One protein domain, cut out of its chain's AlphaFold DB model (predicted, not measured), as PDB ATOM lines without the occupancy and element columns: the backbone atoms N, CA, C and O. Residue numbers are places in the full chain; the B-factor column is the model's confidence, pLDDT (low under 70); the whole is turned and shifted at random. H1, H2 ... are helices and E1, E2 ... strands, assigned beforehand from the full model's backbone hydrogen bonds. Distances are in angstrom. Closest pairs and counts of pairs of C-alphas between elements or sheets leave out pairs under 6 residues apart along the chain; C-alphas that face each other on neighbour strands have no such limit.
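This is residues 73 to 158 of the 169 residues of the protein "CSON003218 protein" of Culicoides sonorensis (UniProt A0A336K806). There is little regular structure here: a small hairpin of two short strands, E1 and E2, with a wide loop, residues 76 to 94, reaching to one end, the longer helix H1 along one side and the short helix H2 toward the other end. The 86 printed residues hold E1, E2, H1 and H2 in that order, a mixed class with 30 residues in named elements. The whole is only just compact, close to loose, with a radius of gyration of the C-alphas of 14.3 A and spans of 44 by 31 by 19 A.

Start at E1, residues 73 to 75, and find its antiparallel hairpin partner E2, residues 95 to 98, at 150 degrees; N 74 and O 96 are 2.9 A apart, within hydrogen-bond range. Residues 74 to 75 also pair, antiparallel, with residues 135 to 136. In H1, residues 111 to 126, look at Ala 117: its C-alpha is 7.7 A from that of Leu 98, the closest pair of H1 and E2. H2, residues 150 to 156, is apart from E1, E2 and H1. In H1 and H2 every O i to N i+4 pair is within hydrogen-bond range.

Find C-alpha 73 at (87.260, 147.771, 104.678), where E1 begins; it is 6.1 A long and E2 9.8 A. From C-alpha 111 at (78.495, 134.086, 91.645), H1 runs 22.4 A. H2, 10.1 A, ends at C-alpha 156, (87.189, 143.120, 93.634).

The C-alphas farthest apart are those of Gln 84 and Lys 106, 44.1 A. The printed part has no cut, and its three links, E1 to E2, E2 to H1 and H1 to H2, are long. Look for low confidence, pLDDT under 70, at residues 73 to 95.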
ATOM      1  N   PHE A  73      87.644 146.464 104.155       47.75
ATOM      2  CA  PHE A  73      87.260 147.771 104.678       47.75
ATOM      3  C   PHE A  73      86.651 148.602 103.559       47.75
ATOM      4  O   PHE A  73      87.261 148.786 102.504       47.75
ATOM      5  N   ILE A  74      85.468 149.140 103.820       51.97
ATOM      6  CA  ILE A  74      84.893 150.195 103.005       51.97
ATOM      7  C   ILE A  74      85.041 151.508 103.762       51.97
ATOM      8  O   ILE A  74      84.447 151.615 104.823       51.97
ATOM      9  N   VAL A  75      85.820 152.477 103.272       53.78
ATOM     10  CA  VAL A  75      86.045 153.749 103.991       53.78
ATOM     11  C   VAL A  75      84.999 154.785 103.595       53.78
ATOM     12  O   VAL A  75      84.840 155.065 102.408       53.78
ATOM     13  N   ASP A  76      84.327 155.362 104.594       52.09
ATOM     14  CA  ASP A  76      83.405 156.491 104.441       52.09
ATOM     15  C   ASP A  76      84.180 157.827 104.451       52.09
ATOM     16  O   ASP A  76      84.964 158.100 105.366       52.09
ATOM     17  N   ASP A  77      83.986 158.652 103.419       52.09
ATOM     18  CA  ASP A  77      84.608 159.968 103.252       52.09
ATOM     19  C   ASP A  77      83.827 161.122 103.921       52.09
ATOM     20  O   ASP A  77      84.342 162.238 104.012       52.09
ATOM     21  N   LYS A  78      82.609 160.887 104.430       47.56
ATOM     22  CA  LYS A  78      81.669 161.946 104.837       47.56
ATOM     23  C   LYS A  78      81.782 162.466 106.267       47.56
ATOM     24  O   LYS A  78      81.060 163.404 106.598       47.56
ATOM     25  N   PHE A  79      82.691 161.984 107.111       42.84
ATOM     26  CA  PHE A  79      82.864 162.580 108.444       42.84
ATOM     27  C   PHE A  79      84.104 163.479 108.512       42.84
ATOM     28  O   PHE A  79      85.235 163.004 108.654       42.84
ATOM     29  N   LYS A  80      83.891 164.806 108.459       37.97
ATOM     30  CA  LYS A  80      84.894 165.768 108.934       37.97
ATOM     31  C   LYS A  80      85.100 165.502 110.422       37.97
ATOM     32  O   LYS A  80      84.149 165.547 111.195       37.97
ATOM     33  N   VAL A  81      86.330 165.178 110.808       37.62
ATOM     34  CA  VAL A  81      86.696 164.941 112.206       37.62
ATOM     35  C   VAL A  81      86.394 166.213 112.999       37.62
ATOM     36  O   VAL A  81      87.122 167.194 112.893       37.62
ATOM     37  N   THR A  82      85.328 166.209 113.795       34.47
ATOM     38  CA  THR A  82      85.276 167.057 114.983       34.47
ATOM     39  C   THR A  82      86.215 166.418 116.003       34.47
ATOM     40  O   THR A  82      86.200 165.201 116.202       34.47
ATOM     41  N   GLU A  83      87.107 167.210 116.596       44.78
ATOM     42  CA  GLU A  83      88.294 166.747 117.343       44.78
ATOM     43  C   GLU A  83      88.027 165.857 118.577       44.78
ATOM     44  O   GLU A  83      88.954 165.427 119.255       44.78
ATOM     45  N   GLN A  84      86.776 165.517 118.872       40.69
ATOM     46  CA  GLN A  84      86.372 164.922 120.146       40.69
ATOM     47  C   GLN A  84      86.349 163.384 120.170       40.69
ATOM     48  O   GLN A  84      86.090 162.797 121.215       40.69
ATOM     49  N   PHE A  85      86.643 162.693 119.060       42.62
ATOM     50  CA  PHE A  85      86.433 161.235 118.973       42.62
ATOM     51  C   PHE A  85      87.622 160.411 118.458       42.62
ATOM     52  O   PHE A  85      87.432 159.293 117.957       42.62
ATOM     53  N   LYS A  86      88.852 160.909 118.640       38.16
ATOM     54  CA  LYS A  86      90.103 160.203 118.316       38.16
ATOM     55  C   LYS A  86      90.354 159.063 119.322       38.16
ATOM     56  O   LYS A  86      90.793 159.288 120.440       38.16
ATOM     57  N   SER A  87      90.039 157.826 118.934       39.78
ATOM     58  CA  SER A  87      90.443 156.617 119.674       39.78
ATOM     59  C   SER A  87      91.916 156.289 119.357       39.78
ATOM     60  O   SER A  87      92.319 156.522 118.212       39.78
ATOM     61  N   PRO A  88      92.716 155.728 120.292       36.34
ATOM     62  CA  PRO A  88      94.171 155.568 120.135       36.34
ATOM     63  C   PRO A  88      94.609 154.754 118.906       36.34
ATOM     64  O   PRO A  88      95.743 154.888 118.467       36.34
ATOM     65  N   ASN A  89      93.703 153.964 118.313       41.66
ATOM     66  CA  ASN A  89      94.005 153.046 117.209       41.66
ATOM     67  C   ASN A  89      93.327 153.412 115.864       41.66
ATOM     68  O   ASN A  89      93.225 152.574 114.972       41.66
ATOM     69  N   GLY A  90      92.854 154.654 115.699       43.44
ATOM     70  CA  GLY A  90      92.760 155.374 114.410       43.44
ATOM     71  C   GLY A  90      91.789 154.927 113.297       43.44
ATOM     72  O   GLY A  90      91.394 155.780 112.501       43.44
ATOM     73  N   PHE A  91      91.357 153.663 113.216       47.12
ATOM     74  CA  PHE A  91      90.671 153.147 112.012       47.12
ATOM     75  C   PHE A  91      89.302 152.489 112.230       47.12
ATOM     76  O   PHE A  91      88.597 152.225 111.264       47.12
ATOM     77  N   ASN A  92      88.837 152.318 113.468       45.19
ATOM     78  CA  ASN A  92      87.617 151.535 113.731       45.19
ATOM     79  C   ASN A  92      86.292 152.327 113.725       45.19
ATOM     80  O   ASN A  92      85.266 151.767 114.091       45.19
ATOM     81  N   LYS A  93      86.280 153.609 113.333       50.78
ATOM     82  CA  LYS A  93      85.051 154.439 113.311       50.78
ATOM     83  C   LYS A  93      84.551 154.825 111.914       50.78
ATOM     84  O   LYS A  93      83.575 155.554 111.817       50.78
ATOM     85  N   ARG A  94      85.233 154.409 110.840       63.91
ATOM     86  CA  ARG A  94      84.970 154.913 109.475       63.91
ATOM     87  C   ARG A  94      84.897 153.819 108.416       63.91
ATOM     88  O   ARG A  94      85.116 154.109 107.243       63.91
ATOM     89  N   SER A  95      84.657 152.567 108.817       66.75
ATOM     90  CA  SER A  95      84.651 151.472 107.854       66.75
ATOM     91  C   SER A  95      83.717 150.312 108.147       66.75
ATOM     92  O   SER A  95      83.624 149.868 109.290       66.75
ATOM     93  N   ILE A  96      83.140 149.750 107.083       71.94
ATOM     94  CA  ILE A  96      82.365 148.503 107.118       71.94
ATOM     95  C   ILE A  96      83.261 147.338 106.694       71.94
ATOM     96  O   ILE A  96      83.948 147.436 105.681       71.94
ATOM     97  N   GLY A  97      83.238 146.260 107.481       74.75
ATOM     98  CA  GLY A  97      83.934 145.000 107.228       74.75
ATOM     99  C   GLY A  97      83.074 144.002 106.448       74.75
ATOM    100  O   GLY A  97      82.060 143.567 106.985       74.75
ATOM    101  N   LEU A  98      83.483 143.575 105.247       74.19
ATOM    102  CA  LEU A  98      82.859 142.452 104.519       74.19
ATOM    103  C   LEU A  98      83.821 141.257 104.431       74.19
ATOM    104  O   LEU A  98      85.036 141.430 104.317       74.19
ATOM    105  N   ALA A  99      83.301 140.033 104.528       77.19
ATOM    106  CA  ALA A  99      84.102 138.819 104.406       77.19
ATOM    107  C   ALA A  99      83.360 137.743 103.611       77.19
ATOM    108  O   ALA A  99      82.159 137.545 103.784       77.19
ATOM    109  N   PHE A 100      84.108 137.033 102.772       77.50
ATOM    110  CA  PHE A 100      83.662 135.809 102.121       77.50
ATOM    111  C   PHE A 100      84.202 134.616 102.910       77.50
ATOM    112  O   PHE A 100      85.369 134.613 103.299       77.50
ATOM    113  N   ILE A 101      83.367 133.607 103.143       81.38
ATOM    114  CA  ILE A 101      83.779 132.386 103.841       81.38
ATOM    115  C   ILE A 101      84.423 131.438 102.821       81.38
ATOM    116  O   ILE A 101      83.741 130.964 101.914       81.38
ATOM    117  N   GLY A 102      85.727 131.179 102.963       76.62
ATOM    118  CA  GLY A 102      86.493 130.268 102.106       76.62
ATOM    119  C   GLY A 102      87.941 130.717 101.871       76.62
ATOM    120  O   GLY A 102      88.357 131.775 102.341       76.62
ATOM    121  N   ASP A 103      88.695 129.906 101.121       83.00
ATOM    122  CA  ASP A 103      90.022 130.256 100.595       83.00
ATOM    123  C   ASP A 103      89.902 130.658  99.121       83.00
ATOM    124  O   ASP A 103      89.617 129.835  98.248       83.00
ATOM    125  N   PHE A 104      90.147 131.939  98.852       89.56
ATOM    126  CA  PHE A 104      90.074 132.516  97.513       89.56
ATOM    127  C   PHE A 104      91.446 132.932  96.983       89.56
ATOM    128  O   PHE A 104      91.584 133.888  96.214       89.56
ATOM    129  N   SER A 105      92.495 132.218  97.397       87.44
ATOM    130  CA  SER A 105      93.832 132.345  96.820       87.44
ATOM    131  C   SER A 105      93.834 132.016  95.324       87.44
ATOM    132  O   SER A 105      94.441 132.745  94.548       87.44
ATOM    133  N   LYS A 106      93.117 130.968  94.900       91.62
ATOM    134  CA  LYS A 106      93.143 130.470  93.508       91.62
ATOM    135  C   LYS A 106      91.800 130.508  92.787       91.62
ATOM    136  O   LYS A 106      91.774 130.566  91.563       91.62
ATOM    137  N   ILE A 107      90.697 130.450  93.524       89.62
ATOM    138  CA  ILE A 107      89.341 130.352  92.976       89.62
ATOM    139  C   ILE A 107      88.538 131.535  93.510       89.62
ATOM    140  O   ILE A 107      88.745 131.951  94.645       89.62
ATOM    141  N   ILE A 108      87.655 132.108  92.697       91.75
ATOM    142  CA  ILE A 108      86.762 133.185  93.142       91.75
ATOM    143  C   ILE A 108      85.574 132.623  93.946       91.75
ATOM    144  O   ILE A 108      85.193 131.467  93.741       91.75
ATOM    145  N   PRO A 109      84.941 133.420  94.825       85.56
ATOM    146  CA  PRO A 109      83.674 133.041  95.437       85.56
ATOM    147  C   PRO A 109      82.599 132.716  94.398       85.56
ATOM    148  O   PRO A 109      82.665 133.139  93.242       85.56
ATOM    149  N   SER A 110      81.563 131.995  94.830       85.12
ATOM    150  CA  SER A 110      80.423 131.706  93.963       85.12
ATOM    151  C   SER A 110      79.788 133.001  93.442       85.12
ATOM    152  O   SER A 110      79.762 134.031  94.124       85.12
ATOM    153  N   LYS A 111      79.204 132.943  92.240       84.75
ATOM    154  CA  LYS A 111      78.495 134.086  91.645       84.75
ATOM    155  C   LYS A 111      77.433 134.657  92.593       84.75
ATOM    156  O   LYS A 111      77.283 135.870  92.686       84.75
ATOM    157  N   ASN A 112      76.729 133.791  93.323       80.12
ATOM    158  CA  ASN A 112      75.718 134.201  94.297       80.12
ATOM    159  C   ASN A 112      76.323 134.995  95.458       80.12
ATOM    160  O   ASN A 112      75.768 136.028  95.822       80.12
ATOM    161  N   ALA A 113      77.474 134.570  95.986       77.56
ATOM    162  CA  ALA A 113      78.167 135.301  97.044       77.56
ATOM    163  C   ALA A 113      78.638 136.682  96.561       77.56
ATOM    164  O   ALA A 113      78.440 137.679  97.256       77.56
ATOM    165  N   LEU A 114      79.208 136.768  95.352       85.19
ATOM    166  CA  LEU A 114      79.644 138.043  94.764       85.19
ATOM    167  C   LEU A 114      78.456 139.000  94.564       85.19
ATOM    168  O   LEU A 114      78.523 140.163  94.962       85.19
ATOM    169  N   MET A 115      77.339 138.501  94.022       79.94
ATOM    170  CA  MET A 115      76.109 139.286  93.864       79.94
ATOM    171  C   MET A 115      75.533 139.741  95.209       79.94
ATOM    172  O   MET A 115      75.054 140.869  95.318       79.94
ATOM    173  N   ALA A 116      75.559 138.882  96.232       75.94
ATOM    174  CA  ALA A 116      75.083 139.228  97.567       75.94
ATOM    175  C   ALA A 116      75.920 140.358  98.181       75.94
ATOM    176  O   ALA A 116      75.353 141.324  98.691       75.94
ATOM    177  N   ALA A 117      77.246 140.290  98.058       83.81
ATOM    178  CA  ALA A 117      78.144 141.337  98.533       83.81
ATOM    179  C   ALA A 117      77.896 142.679  97.822       83.81
ATOM    180  O   ALA A 117      77.733 143.700  98.486       83.81
ATOM    181  N   GLN A 118      77.772 142.685  96.492       85.56
ATOM    182  CA  GLN A 118      77.467 143.908  95.736       85.56
ATOM    183  C   GLN A 118      76.102 144.504  96.109       85.56
ATOM    184  O   GLN A 118      75.979 145.718  96.271       85.56
ATOM    185  N   LYS A 119      75.076 143.661  96.299       80.62
ATOM    186  CA  LYS A 119      73.759 144.108  96.777       80.62
ATOM    187  C   LYS A 119      73.839 144.705  98.176       80.62
ATOM    188  O   LYS A 119      73.223 145.739  98.407       80.62
ATOM    189  N   LEU A 120      74.590 144.084  99.087       79.88
ATOM    190  CA  LEU A 120      74.769 144.586 100.447       79.88
ATOM    191  C   LEU A 120      75.442 145.963 100.445       79.88
ATOM    192  O   LEU A 120      74.961 146.870 101.116       79.88
ATOM    193  N   ILE A 121      76.490 146.143  99.636       82.81
ATOM    194  CA  ILE A 121      77.149 147.441  99.450       82.81
ATOM    195  C   ILE A 121      76.154 148.473  98.909       82.81
ATOM    196  O   ILE A 121      76.012 149.551  99.481       82.81
ATOM    197  N   GLY A 122      75.410 148.131  97.851       82.38
ATOM    198  CA  GLY A 122      74.402 149.021  97.270       82.38
ATOM    199  C   GLY A 122      73.301 149.412  98.261       82.38
ATOM    200  O   GLY A 122      72.899 150.570  98.306       82.38
ATOM    201  N   GLN A 123      72.843 148.479  99.100       78.75
ATOM    202  CA  GLN A 123      71.888 148.769 100.172       78.75
ATOM    203  C   GLN A 123      72.490 149.668 101.252       78.75
ATOM    204  O   GLN A 123      71.818 150.596 101.693       78.75
ATOM    205  N   GLY A 124      73.755 149.451 101.625       78.88
ATOM    206  CA  GLY A 124      74.478 150.332 102.538       78.88
ATOM    207  C   GLY A 124      74.527 151.772 102.027       78.88
ATOM    208  O   GLY A 124      74.264 152.694 102.792       78.88
ATOM    209  N   VAL A 125      74.771 151.961 100.725       81.88
ATOM    210  CA  VAL A 125      74.739 153.290 100.092       81.88
ATOM    211  C   VAL A 125      73.332 153.887 100.076       81.88
ATOM    212  O   VAL A 125      73.153 155.058 100.398       81.88
ATOM    213  N   ASN A 126      72.322 153.099  99.706       81.50
ATOM    214  CA  ASN A 126      70.939 153.576  99.595       81.50
ATOM    215  C   ASN A 126      70.316 153.961 100.943       81.50
ATOM    216  O   ASN A 126      69.409 154.784 100.971       81.50
ATOM    217  N   GLN A 127      70.769 153.336 102.029       79.19
ATOM    218  CA  GLN A 127      70.281 153.570 103.389       79.19
ATOM    219  C   GLN A 127      71.194 154.523 104.179       79.19
ATOM    220  O   GLN A 127      71.060 154.619 105.395       79.19
ATOM    221  N   ASP A 128      72.137 155.190 103.505       79.19
ATOM    222  CA  ASP A 128      73.111 156.123 104.089       79.19
ATOM    223  C   ASP A 128      73.995 155.527 105.211       79.19
ATOM    224  O   ASP A 128      74.663 156.259 105.938       79.19
ATOM    225  N   TYR A 129      74.086 154.193 105.315       74.75
ATOM    226  CA  TYR A 129      75.079 153.508 106.160       74.75
ATOM    227  C   TYR A 129      76.487 153.552 105.567       74.75
ATOM    228  O   TYR A 129      77.466 153.285 106.263       74.75
ATOM    229  N   LEU A 130      76.581 153.830 104.268       74.62
ATOM    230  CA  LEU A 130      77.824 153.941 103.535       74.62
ATOM    231  C   LEU A 130      77.770 155.156 102.609       74.62
ATOM    232  O   LEU A 130      76.840 155.292 101.816       74.62
ATOM    233  N   SER A 131      78.773 156.031 102.658       80.19
ATOM    234  CA  SER A 131      78.843 157.144 101.710       80.19
ATOM    235  C   SER A 131      78.787 156.688 100.252       80.19
ATOM    236  O   SER A 131      79.410 155.709  99.863       80.19
ATOM    237  N   LYS A 132      78.113 157.472  99.404       83.44
ATOM    238  CA  LYS A 132      78.102 157.306  97.941       83.44
ATOM    239  C   LYS A 132      79.501 157.348  97.312       83.44
ATOM    240  O   LYS A 132      79.676 156.803  96.233       83.44
ATOM    241  N   ASN A 133      80.473 157.970  97.976       85.06
ATOM    242  CA  ASN A 133      81.859 158.117  97.521       85.06
ATOM    243  C   ASN A 133      82.821 157.219  98.309       85.06
ATOM    244  O   ASN A 133      83.997 157.541  98.485       85.06
ATOM    245  N   TYR A 134      82.316 156.096  98.812       84.06
ATOM    246  CA  TYR A 134      83.125 155.156  99.560       84.06
ATOM    247  C   TYR A 134      84.360 154.680  98.789       84.06
ATOM    248  O   TYR A 134      84.392 154.694  97.558       84.06
ATOM    249  N   LYS A 135      85.361 154.199  99.530       86.19
ATOM    250  CA  LYS A 135      86.530 153.509  98.969       86.19
ATOM    251  C   LYS A 135      86.438 152.020  99.247       86.19
ATOM    252  O   LYS A 135      86.317 151.627 100.406       86.19
ATOM    253  N   LEU A 136      86.527 151.200  98.204       88.38
ATOM    254  CA  LEU A 136      86.616 149.748  98.308       88.38
ATOM    255  C   LEU A 136      88.084 149.321  98.328       88.38
ATOM    256  O   LEU A 136      88.818 149.571  97.371       88.38
ATOM    257  N   LEU A 137      88.488 148.658  99.410       84.56
ATOM    258  CA  LEU A 137      89.858 148.201  99.626       84.56
ATOM    259  C   LEU A 137      89.880 146.707  99.959       84.56
ATOM    260  O   LEU A 137      89.041 146.209 100.708       84.56
ATOM    261  N   GLY A 138      90.872 145.987  99.445       85.62
ATOM    262  CA  GLY A 138      91.230 144.652  99.913       85.62
ATOM    263  C   GLY A 138      92.030 144.725 101.214       85.62
ATOM    264  O   GLY A 138      92.823 145.642 101.412       85.62
ATOM    265  N   HIS A 139      91.863 143.734 102.094       81.44
ATOM    266  CA  HIS A 139      92.484 143.734 103.425       81.44
ATOM    267  C   HIS A 139      94.014 143.916 103.382       81.44
ATOM    268  O   HIS A 139      94.569 144.713 104.138       81.44
ATOM    269  N   ARG A 140      94.675 143.259 102.419       83.19
ATOM    270  CA  ARG A 140      96.118 143.376 102.150       83.19
ATOM    271  C   ARG A 140      96.637 144.785 101.867       83.19
ATOM    272  O   ARG A 140      97.837 145.006 101.944       83.19
ATOM    273  N   GLN A 141      95.776 145.733 101.497       82.06
ATOM    274  CA  GLN A 141      96.205 147.119 101.279       82.06
ATOM    275  C   GLN A 141      96.411 147.871 102.595       82.06
ATOM    276  O   GLN A 141      97.084 148.894 102.607       82.06
ATOM    277  N   LEU A 142      95.817 147.390 103.688       78.25
ATOM    278  CA  LEU A 142      95.773 148.094 104.969       78.25
ATOM    279  C   LEU A 142      96.751 147.518 105.985       78.25
ATOM    280  O   LEU A 142      97.302 148.258 106.794       78.25
ATOM    281  N   ILE A 143      96.958 146.204 105.943       76.50
ATOM    282  CA  ILE A 143      97.910 145.494 106.793       76.50
ATOM    283  C   ILE A 143      98.608 144.402 105.984       76.50
ATOM    284  O   ILE A 143      98.118 143.972 104.941       76.50
ATOM    285  N   GLN A 144      99.729 143.907 106.499       79.88
ATOM    286  CA  GLN A 144     100.463 142.803 105.892       79.88
ATOM    287  C   GLN A 144      99.689 141.483 106.060       79.88
ATOM    288  O   GLN A 144      99.775 140.816 107.089       79.88
ATOM    289  N   THR A 145      98.888 141.123 105.059       80.19
ATOM    290  CA  THR A 145      98.090 139.890 105.029       80.19
ATOM    291  C   THR A 145      97.844 139.433 103.593       80.19
ATOM    292  O   THR A 145      97.789 140.253 102.681       80.19
ATOM    293  N   GLU A 146      97.625 138.133 103.392       83.12
ATOM    294  CA  GLU A 146      97.212 137.573 102.099       83.12
ATOM    295  C   GLU A 146      95.710 137.743 101.825       83.12
ATOM    296  O   GLU A 146      95.259 137.629 100.682       83.12
ATOM    297  N   SER A 147      94.912 138.054 102.848       81.88
ATOM    298  CA  SER A 147      93.475 138.305 102.705       81.88
ATOM    299  C   SER A 147      93.221 139.459 101.711       81.88
ATOM    300  O   SER A 147      93.935 140.466 101.732       81.88
ATOM    301  N   PRO A 148      92.242 139.356 100.791       87.19
ATOM    302  CA  PRO A 148      91.159 138.368 100.718       87.19
ATOM    303  C   PRO A 148      91.478 137.103  99.888       87.19
ATOM    304  O   PRO A 148      90.567 136.382  99.496       87.19
ATOM    305  N   GLY A 149      92.752 136.829  99.602       88.12
ATOM    306  CA  GLY A 149      93.183 135.815  98.636       88.12
ATOM    307  C   GLY A 149      93.329 136.399  97.228       88.12
ATOM    308  O   GLY A 149      92.618 137.326  96.851       88.12
ATOM    309  N   GLN A 150      94.301 135.900  96.457       93.12
ATOM    310  CA  GLN A 150      94.702 136.495  95.179       93.12
ATOM    311  C   GLN A 150      93.578 136.517  94.132       93.12
ATOM    312  O   GLN A 150      93.398 137.538  93.470       93.12
ATOM    313  N   ALA A 151      92.805 135.437  93.994       93.69
ATOM    314  CA  ALA A 151      91.717 135.379  93.020       93.69
ATOM    315  C   ALA A 151      90.583 136.354  93.373       93.69
ATOM    316  O   ALA A 151      90.122 137.096  92.506       93.69
ATOM    317  N   LEU A 152      90.173 136.415  94.644       91.25
ATOM    318  CA  LEU A 152      89.163 137.383  95.086       91.25
ATOM    319  C   LEU A 152      89.681 138.825  95.033       91.25
ATOM    320  O   LEU A 152      88.943 139.721  94.639       91.25
ATOM    321  N   TYR A 153      90.951 139.062  95.365       94.19
ATOM    322  CA  TYR A 153      91.566 140.384  95.257       94.19
ATOM    323  C   TYR A 153      91.527 140.909  93.814       94.19
ATOM    324  O   TYR A 153      91.086 142.031  93.581       94.19
ATOM    325  N   ALA A 154      91.897 140.072  92.840       96.00
ATOM    326  CA  ALA A 154      91.811 140.412  91.420       96.00
ATOM    327  C   ALA A 154      90.363 140.639  90.945       96.00
ATOM    328  O   ALA A 154      90.127 141.403  90.010       96.00
ATOM    329  N   GLU A 155      89.384 139.985  91.572       96.00
ATOM    330  CA  GLU A 155      87.972 140.176  91.249       96.00
ATOM    331  C   GLU A 155      87.429 141.512  91.775       96.00
ATOM    332  O   GLU A 155      86.834 142.269  91.009       96.00
ATOM    333  N   ILE A 156      87.684 141.860  93.044       93.50
ATOM    334  CA  ILE A 156      87.189 143.120  93.634       93.50
ATOM    335  C   ILE A 156      87.862 144.365  93.045       93.50
ATOM    336  O   ILE A 156      87.281 145.445  93.097       93.50
ATOM    337  N   GLN A 157      89.043 144.226  92.435       95.38
ATOM    338  CA  GLN A 157      89.691 145.297  91.667       95.38
ATOM    339  C   GLN A 157      88.849 145.797  90.486       95.38
ATOM    340  O   GLN A 157      89.029 146.921  90.027       95.38
ATOM    341  N   LYS A 158      87.925 144.967  89.990       96.38
ATOM    342  CA  LYS A 158      87.029 145.298  88.875       96.38
ATOM    343  C   LYS A 158      85.743 145.982  89.340       96.38
ATOM    344  O   LYS A 158      84.926 146.372  88.509       96.38
TER     345      LYS A 158